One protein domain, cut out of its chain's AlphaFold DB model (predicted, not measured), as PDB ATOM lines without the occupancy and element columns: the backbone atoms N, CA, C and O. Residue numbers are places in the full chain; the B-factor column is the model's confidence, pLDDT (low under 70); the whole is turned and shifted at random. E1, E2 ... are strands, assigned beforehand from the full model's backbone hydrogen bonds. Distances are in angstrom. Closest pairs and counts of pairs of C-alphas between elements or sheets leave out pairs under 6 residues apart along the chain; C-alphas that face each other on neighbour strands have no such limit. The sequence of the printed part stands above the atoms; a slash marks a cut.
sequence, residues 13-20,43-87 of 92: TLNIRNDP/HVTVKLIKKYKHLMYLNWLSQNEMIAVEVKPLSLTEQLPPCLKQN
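What this domain is: This is residues 13 to 20 and 43 to 87 of the 92 residues of the protein "uncharacterized protein LOC108737449" of Agrilus planipennis (UniProt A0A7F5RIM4). Little regular structure is here: a two-stranded antiparallel hairpin, E2 and E3, sits between short strand E1, paired with residues 13 to 14, and a long tail, residues 71 to 87, of which 78 to 84 stick out. The printed part has 53 residues, 14 of them in three named strands, E1, E2, E3 in chain order, with no named helix: all strand. It is extended, radius of gyration of the C-alphas 18.7 A, spanning 62 by 20 by 9 A.

How they stand to each other: Look first at the hairpin of E2, residues 55 to 60, and E3, residues 66 to 70, antiparallel at 170 degrees; N 69 and O 57, 2.8 A apart, are within hydrogen-bond range. E1, residues 46 to 48, is apart from both and pairs with no named strand.

Where its parts are: Find E1, 6.6 A long, at C-alpha 46 (241.090, 205.374, 315.072). E2 runs 14.3 A; E3 runs 12.8 A to C-alpha 70 at (253.925, 196.269, 298.990).

The domain as a whole: Residues 21 to 42 are not printed; C-alphas 20 and 43 are 8.6 A apart. No link is long. Residues 13 to 20, 74 to 80, 84 and 86 to 87 have pLDDT under 70.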
ATOM      1  N   THR A  13     247.101 203.283 312.444       44.09
ATOM      2  CA  THR A  13     247.351 204.719 312.271       44.09
ATOM      3  C   THR A  13     246.416 205.507 313.183       44.09
ATOM      4  O   THR A  13     245.205 205.549 312.946       44.09
ATOM      5  N   LEU A  14     246.965 206.146 314.221       43.12
ATOM      6  CA  LEU A  14     246.226 207.054 315.098       43.12
ATOM      7  C   LEU A  14     246.154 208.438 314.432       43.12
ATOM      8  O   LEU A  14     247.146 209.161 314.393       43.12
ATOM      9  N   ASN A  15     245.001 208.807 313.871       43.19
ATOM     10  CA  ASN A  15     244.790 210.151 313.331       43.19
ATOM     11  C   ASN A  15     243.978 210.965 314.346       43.19
ATOM     12  O   ASN A  15     242.760 210.816 314.427       43.19
ATOM     13  N   ILE A  16     244.651 211.791 315.149       42.97
ATOM     14  CA  ILE A  16     243.987 212.695 316.096       42.97
ATOM     15  C   ILE A  16     243.450 213.886 315.295       42.97
ATOM     16  O   ILE A  16     244.101 214.920 315.177       42.97
ATOM     17  N   ARG A  17     242.274 213.723 314.680       47.03
ATOM     18  CA  ARG A  17     241.532 214.844 314.092       47.03
ATOM     19  C   ARG A  17     240.610 215.435 315.146       47.03
ATOM     20  O   ARG A  17     239.767 214.730 315.693       47.03
ATOM     21  N   ASN A  18     240.770 216.729 315.402       45.84
ATOM     22  CA  ASN A  18     239.893 217.522 316.263       45.84
ATOM     23  C   ASN A  18     238.646 217.987 315.491       45.84
ATOM     24  O   ASN A  18     238.343 219.177 315.478       45.84
ATOM     25  N   ASP A  19     237.951 217.074 314.814       46.03
ATOM     26  CA  ASP A  19     236.705 217.419 314.127       46.03
ATOM     27  C   ASP A  19     235.527 217.255 315.110       46.03
ATOM     28  O   ASP A  19     235.410 216.197 315.741       46.03
ATOM     29  N   PRO A  20     234.651 218.265 315.284       42.44
ATOM     30  CA  PRO A  20     233.449 218.124 316.098       42.44
ATOM     31  C   PRO A  20     232.502 217.101 315.459       42.44
ATOM     32  O   PRO A  20     232.092 217.254 314.310       42.44
ATOM     33  N   HIS A  43     237.311 213.110 321.598       74.00
ATOM     34  CA  HIS A  43     236.935 211.874 320.925       74.00
ATOM     35  C   HIS A  43     238.016 211.519 319.902       74.00
ATOM     36  O   HIS A  43     238.071 212.086 318.815       74.00
ATOM     37  N   VAL A  44     238.898 210.582 320.250       76.38
ATOM     38  CA  VAL A  44     239.905 210.062 319.317       76.38
ATOM     39  C   VAL A  44     239.250 209.003 318.434       76.38
ATOM     40  O   VAL A  44     238.761 207.992 318.932       76.38
ATOM     41  N   THR A  45     239.247 209.226 317.119       77.69
ATOM     42  CA  THR A  45     238.777 208.233 316.145       77.69
ATOM     43  C   THR A  45     239.970 207.528 315.514       77.69
ATOM     44  O   THR A  45     240.792 208.154 314.846       77.69
ATOM     45  N   VAL A  46     240.054 206.211 315.689       78.56
ATOM     46  CA  VAL A  46     241.090 205.374 315.072       78.56
ATOM     47  C   VAL A  46     240.504 204.684 313.845       78.56
ATOM     48  O   VAL A  46     239.417 204.110 313.908       78.56
ATOM     49  N   LYS A  47     241.213 204.743 312.712       81.19
ATOM     50  CA  LYS A  47     240.844 204.020 311.487       81.19
ATOM     51  C   LYS A  47     241.859 202.919 311.226       81.19
ATOM     52  O   LYS A  47     243.052 203.191 311.128       81.19
ATOM     53  N   LEU A  48     241.360 201.697 311.068       80.44
ATOM     54  CA  LEU A  48     242.166 200.542 310.691       80.44
ATOM     55  C   LEU A  48     242.070 200.299 309.181       80.44
ATOM     56  O   LEU A  48     240.970 200.197 308.639       80.44
ATOM     57  N   ILE A  49     243.215 200.177 308.505       82.25
ATOM     58  CA  ILE A  49     243.286 199.955 307.055       82.25
ATOM     59  C   ILE A  49     243.983 198.617 306.785       82.25
ATOM     60  O   ILE A  49     245.157 198.451 307.099       82.25
ATOM     61  N   LYS A  50     243.273 197.673 306.154       83.19
ATOM     62  CA  LYS A  50     243.784 196.342 305.766       83.19
ATOM     63  C   LYS A  50     243.838 196.169 304.244       83.19
ATOM     64  O   LYS A  50     243.291 195.219 303.697       83.19
ATOM     65  N   LYS A  51     244.420 197.146 303.546       84.31
ATOM     66  CA  LYS A  51     244.476 197.153 302.073       84.31
ATOM     67  C   LYS A  51     245.647 196.339 301.512       84.31
ATOM     68  O   LYS A  51     245.507 195.745 300.451       84.31
ATOM     69  N   TYR A  52     246.785 196.342 302.202       83.88
ATOM     70  CA  TYR A  52     248.042 195.774 301.714       83.88
ATOM     71  C   TYR A  52     248.267 194.404 302.346       83.88
ATOM     72  O   TYR A  52     248.316 194.305 303.572       83.88
ATOM     73  N   LYS A  53     248.385 193.354 301.527       82.31
ATOM     74  CA  LYS A  53     248.521 191.975 302.021       82.31
ATOM     75  C   LYS A  53     249.953 191.682 302.466       82.31
ATOM     76  O   LYS A  53     250.162 190.963 303.433       82.31
ATOM     77  N   HIS A  54     250.925 192.254 301.763       82.12
ATOM     78  CA  HIS A  54     252.352 192.023 301.984       82.12
ATOM     79  C   HIS A  54     253.111 193.356 302.052       82.12
ATOM     80  O   HIS A  54     253.975 193.661 301.227       82.12
ATOM     81  N   LEU A  55     252.737 194.194 303.020       84.69
ATOM     82  CA  LEU A  55     253.362 195.498 303.224       84.69
ATOM     83  C   LEU A  55     254.765 195.329 303.821       84.69
ATOM     84  O   LEU A  55     254.910 194.884 304.956       84.69
ATOM     85  N   MET A  56     255.795 195.707 303.068       84.50
ATOM     86  CA  MET A  56     257.184 195.642 303.527       84.50
ATOM     87  C   MET A  56     257.647 196.931 304.199       84.50
ATOM     88  O   MET A  56     258.446 196.883 305.132       84.50
ATOM     89  N   TYR A  57     257.165 198.082 303.733       85.12
ATOM     90  CA  TYR A  57     257.582 199.374 304.265       85.12
ATOM     91  C   TYR A  57     256.432 200.372 304.260       85.12
ATOM     92  O   TYR A  57     255.661 200.443 303.304       85.12
ATOM     93  N   LEU A  58     256.336 201.153 305.332       87.88
ATOM     94  CA  LEU A  58     255.368 202.229 305.485       87.88
ATOM     95  C   LEU A  58     256.062 203.417 306.141       87.88
ATOM     96  O   LEU A  58     256.643 203.263 307.216       87.88
ATOM     97  N   ASN A  59     255.999 204.588 305.515       88.19
ATOM     98  CA  ASN A  59     256.531 205.812 306.105       88.19
ATOM     99  C   ASN A  59     255.817 207.057 305.578       88.19
ATOM    100  O   ASN A  59     255.314 207.071 304.456       88.19
ATOM    101  N   TRP A  60     255.806 208.114 306.380       90.25
ATOM    102  CA  TRP A  60     255.339 209.430 305.965       90.25
ATOM    103  C   TRP A  60     256.398 210.111 305.098       90.25
ATOM    104  O   TRP A  60     257.573 210.144 305.459       90.25
ATOM    105  N   LEU A  61     255.972 210.654 303.958       88.69
ATOM    106  CA  LEU A  61     256.808 211.529 303.134       88.69
ATOM    107  C   LEU A  61     256.578 212.999 303.509       88.69
ATOM    108  O   LEU A  61     257.512 213.795 303.518       88.69
ATOM    109  N   SER A  62     255.334 213.338 303.849       91.44
ATOM    110  CA  SER A  62     254.904 214.660 304.307       91.44
ATOM    111  C   SER A  62     253.769 214.515 305.330       91.44
ATOM    112  O   SER A  62     253.395 213.403 305.692       91.44
ATOM    113  N   GLN A  63     253.197 215.619 305.821       88.88
ATOM    114  CA  GLN A  63     252.073 215.566 306.775       88.88
ATOM    115  C   GLN A  63     250.814 214.907 306.190       88.88
ATOM    116  O   GLN A  63     250.017 214.338 306.933       88.88
ATOM    117  N   ASN A  64     250.646 214.967 304.866       91.12
ATOM    118  CA  ASN A  64     249.430 214.517 304.190       91.12
ATOM    119  C   ASN A  64     249.682 213.360 303.212       91.12
ATOM    120  O   ASN A  64     248.724 212.830 302.650       91.12
ATOM    121  N   GLU A  65     250.938 212.950 303.016       88.75
ATOM    122  CA  GLU A  65     251.320 211.925 302.044       88.75
ATOM    123  C   GLU A  65     252.161 210.831 302.697       88.75
ATOM    124  O   GLU A  65     253.102 211.086 303.454       88.75
ATOM    125  N   MET A  66     251.837 209.589 302.356       89.94
ATOM    126  CA  MET A  66     252.440 208.398 302.938       89.94
ATOM    127  C   MET A  66     252.847 207.427 301.834       89.94
ATOM    128  O   MET A  66     252.118 207.222 300.864       89.94
ATOM    129  N   ILE A  67     254.011 206.811 302.007       90.62
ATOM    130  CA  ILE A  67     254.566 205.799 301.118       90.62
ATOM    131  C   ILE A  67     254.295 204.429 301.729       90.62
ATOM    132  O   ILE A  67     254.723 204.156 302.848       90.62
ATOM    133  N   ALA A  68     253.624 203.568 300.966       90.69
ATOM    134  CA  ALA A  68     253.401 202.164 301.285       90.69
ATOM    135  C   ALA A  68     254.054 201.301 300.197       90.69
ATOM    136  O   ALA A  68     253.665 201.375 299.032       90.69
ATOM    137  N   VAL A  69     255.046 200.493 300.567       88.62
ATOM    138  CA  VAL A  69     255.719 199.556 299.659       88.62
ATOM    139  C   VAL A  69     255.190 198.160 299.934       88.62
ATOM    140  O   VAL A  69     255.497 197.556 300.964       88.62
ATOM    141  N   GLU A  70     254.386 197.653 299.007       85.06
ATOM    142  CA  GLU A  70     253.925 196.269 298.990       85.06
ATOM    143  C   GLU A  70     254.820 195.445 298.073       85.06
ATOM    144  O   GLU A  70     255.178 195.873 296.975       85.06
ATOM    145  N   VAL A  71     255.163 194.242 298.518       81.00
ATOM    146  CA  VAL A  71     255.869 193.281 297.681       81.00
ATOM    147  C   VAL A  71     254.919 192.150 297.388       81.00
ATOM    148  O   VAL A  71     254.353 191.563 298.296       81.00
ATOM    149  N   LYS A  72     254.744 191.818 296.112       79.19
ATOM    150  CA  LYS A  72     254.127 190.550 295.751       79.19
ATOM    151  C   LYS A  72     255.214 189.498 295.958       79.19
ATOM    152  O   LYS A  72     256.141 189.492 295.145       79.19
ATOM    153  N   PRO A  73     255.173 188.657 297.013       71.88
ATOM    154  CA  PRO A  73     256.035 187.495 297.039       71.88
ATOM    155  C   PRO A  73     255.614 186.701 295.812       71.88
ATOM    156  O   PRO A  73     254.524 186.128 295.766       71.88
ATOM    157  N   LEU A  74     256.420 186.779 294.753       69.81
ATOM    158  CA  LEU A  74     256.311 185.851 293.645       69.81
ATOM    159  C   LEU A  74     256.253 184.488 294.315       69.81
ATOM    160  O   LEU A  74     257.030 184.242 295.245       69.81
ATOM    161  N   SER A  75     255.275 183.662 293.932       63.34
ATOM    162  CA  SER A  75     255.245 182.284 294.413       63.34
ATOM    163  C   SER A  75     256.667 181.787 294.245       63.34
ATOM    164  O   SER A  75     257.188 181.909 293.141       63.34
ATOM    165  N   LEU A  76     257.347 181.402 295.330       57.31
ATOM    166  CA  LEU A  76     258.805 181.221 295.350       57.31
ATOM    167  C   LEU A  76     259.274 180.400 294.131       57.31
ATOM    168  O   LEU A  76     260.316 180.680 293.550       57.31
ATOM    169  N   THR A  77     258.401 179.487 293.687       61.09
ATOM    170  CA  THR A  77     258.390 178.715 292.435       61.09
ATOM    171  C   THR A  77     258.688 179.479 291.135       61.09
ATOM    172  O   THR A  77     259.379 178.944 290.276       61.09
ATOM    173  N   GLU A  78     258.193 180.701 290.942       65.94
ATOM    174  CA  GLU A  78     258.372 181.493 289.716       65.94
ATOM    175  C   GLU A  78     259.798 182.046 289.584       65.94
ATOM    176  O   GLU A  78     260.334 182.123 288.472       65.94
ATOM    177  N   GLN A  79     260.428 182.368 290.720       68.50
ATOM    178  CA  GLN A  79     261.809 182.854 290.815       68.50
ATOM    179  C   GLN A  79     262.831 181.745 291.069       68.50
ATOM    180  O   GLN A  79     264.028 182.031 291.137       68.50
ATOM    181  N   LEU A  80     262.395 180.487 291.199       68.06
ATOM    182  CA  LEU A  80     263.337 179.386 291.338       68.06
ATOM    183  C   LEU A  80     264.262 179.354 290.111       68.06
ATOM    184  O   LEU A  80     263.784 179.476 288.976       68.06
ATOM    185  N   PRO A  81     265.579 179.175 290.308       76.81
ATOM    186  CA  PRO A  81     266.491 178.820 289.231       76.81
ATOM    187  C   PRO A  81     265.891 177.689 288.379       76.81
ATOM    188  O   PRO A  81     265.205 176.830 288.936       76.81
ATOM    189  N   PRO A  82     266.140 177.627 287.057       73.19
ATOM    190  CA  PRO A  82     265.547 176.605 286.189       73.19
ATOM    191  C   PRO A  82     265.740 175.165 286.689       73.19
ATOM    192  O   PRO A  82     264.877 174.325 286.468       73.19
ATOM    193  N   CYS A  83     266.828 174.893 287.417       73.31
ATOM    194  CA  CYS A  83     267.110 173.597 288.041       73.31
ATOM    195  C   CYS A  83     266.228 173.257 289.258       73.31
ATOM    196  O   CYS A  83     266.144 172.092 289.634       73.31
ATOM    197  N   LEU A  84     265.588 174.251 289.875       67.81
ATOM    198  CA  LEU A  84     264.713 174.113 291.041       67.81
ATOM    199  C   LEU A  84     263.231 174.305 290.696       67.81
ATOM    200  O   LEU A  84     262.375 174.015 291.531       67.81
ATOM    201  N   LYS A  85     262.900 174.753 289.478       75.62
ATOM    202  CA  LYS A  85     261.518 174.760 288.984       75.62
ATOM    203  C   LYS A  85     261.045 173.312 288.856       75.62
ATOM    204  O   LYS A  85     261.373 172.626 287.892       75.62
ATOM    205  N   GLN A  86     260.299 172.831 289.850       68.12
ATOM    206  CA  GLN A  86     259.663 171.520 289.785       68.12
ATOM    207  C   GLN A  86     258.609 171.543 288.674       68.12
ATOM    208  O   GLN A  86     257.511 172.066 288.852       68.12
ATOM    209  N   ASN A  87     258.940 170.969 287.517       67.62
ATOM    210  CA  ASN A  87     257.929 170.539 286.563       67.62
ATOM    211  C   ASN A  87     257.138 169.421 287.244       67.62
ATOM    212  O   ASN A  87     257.717 168.406 287.634       67.62
TER     213      ASN A  87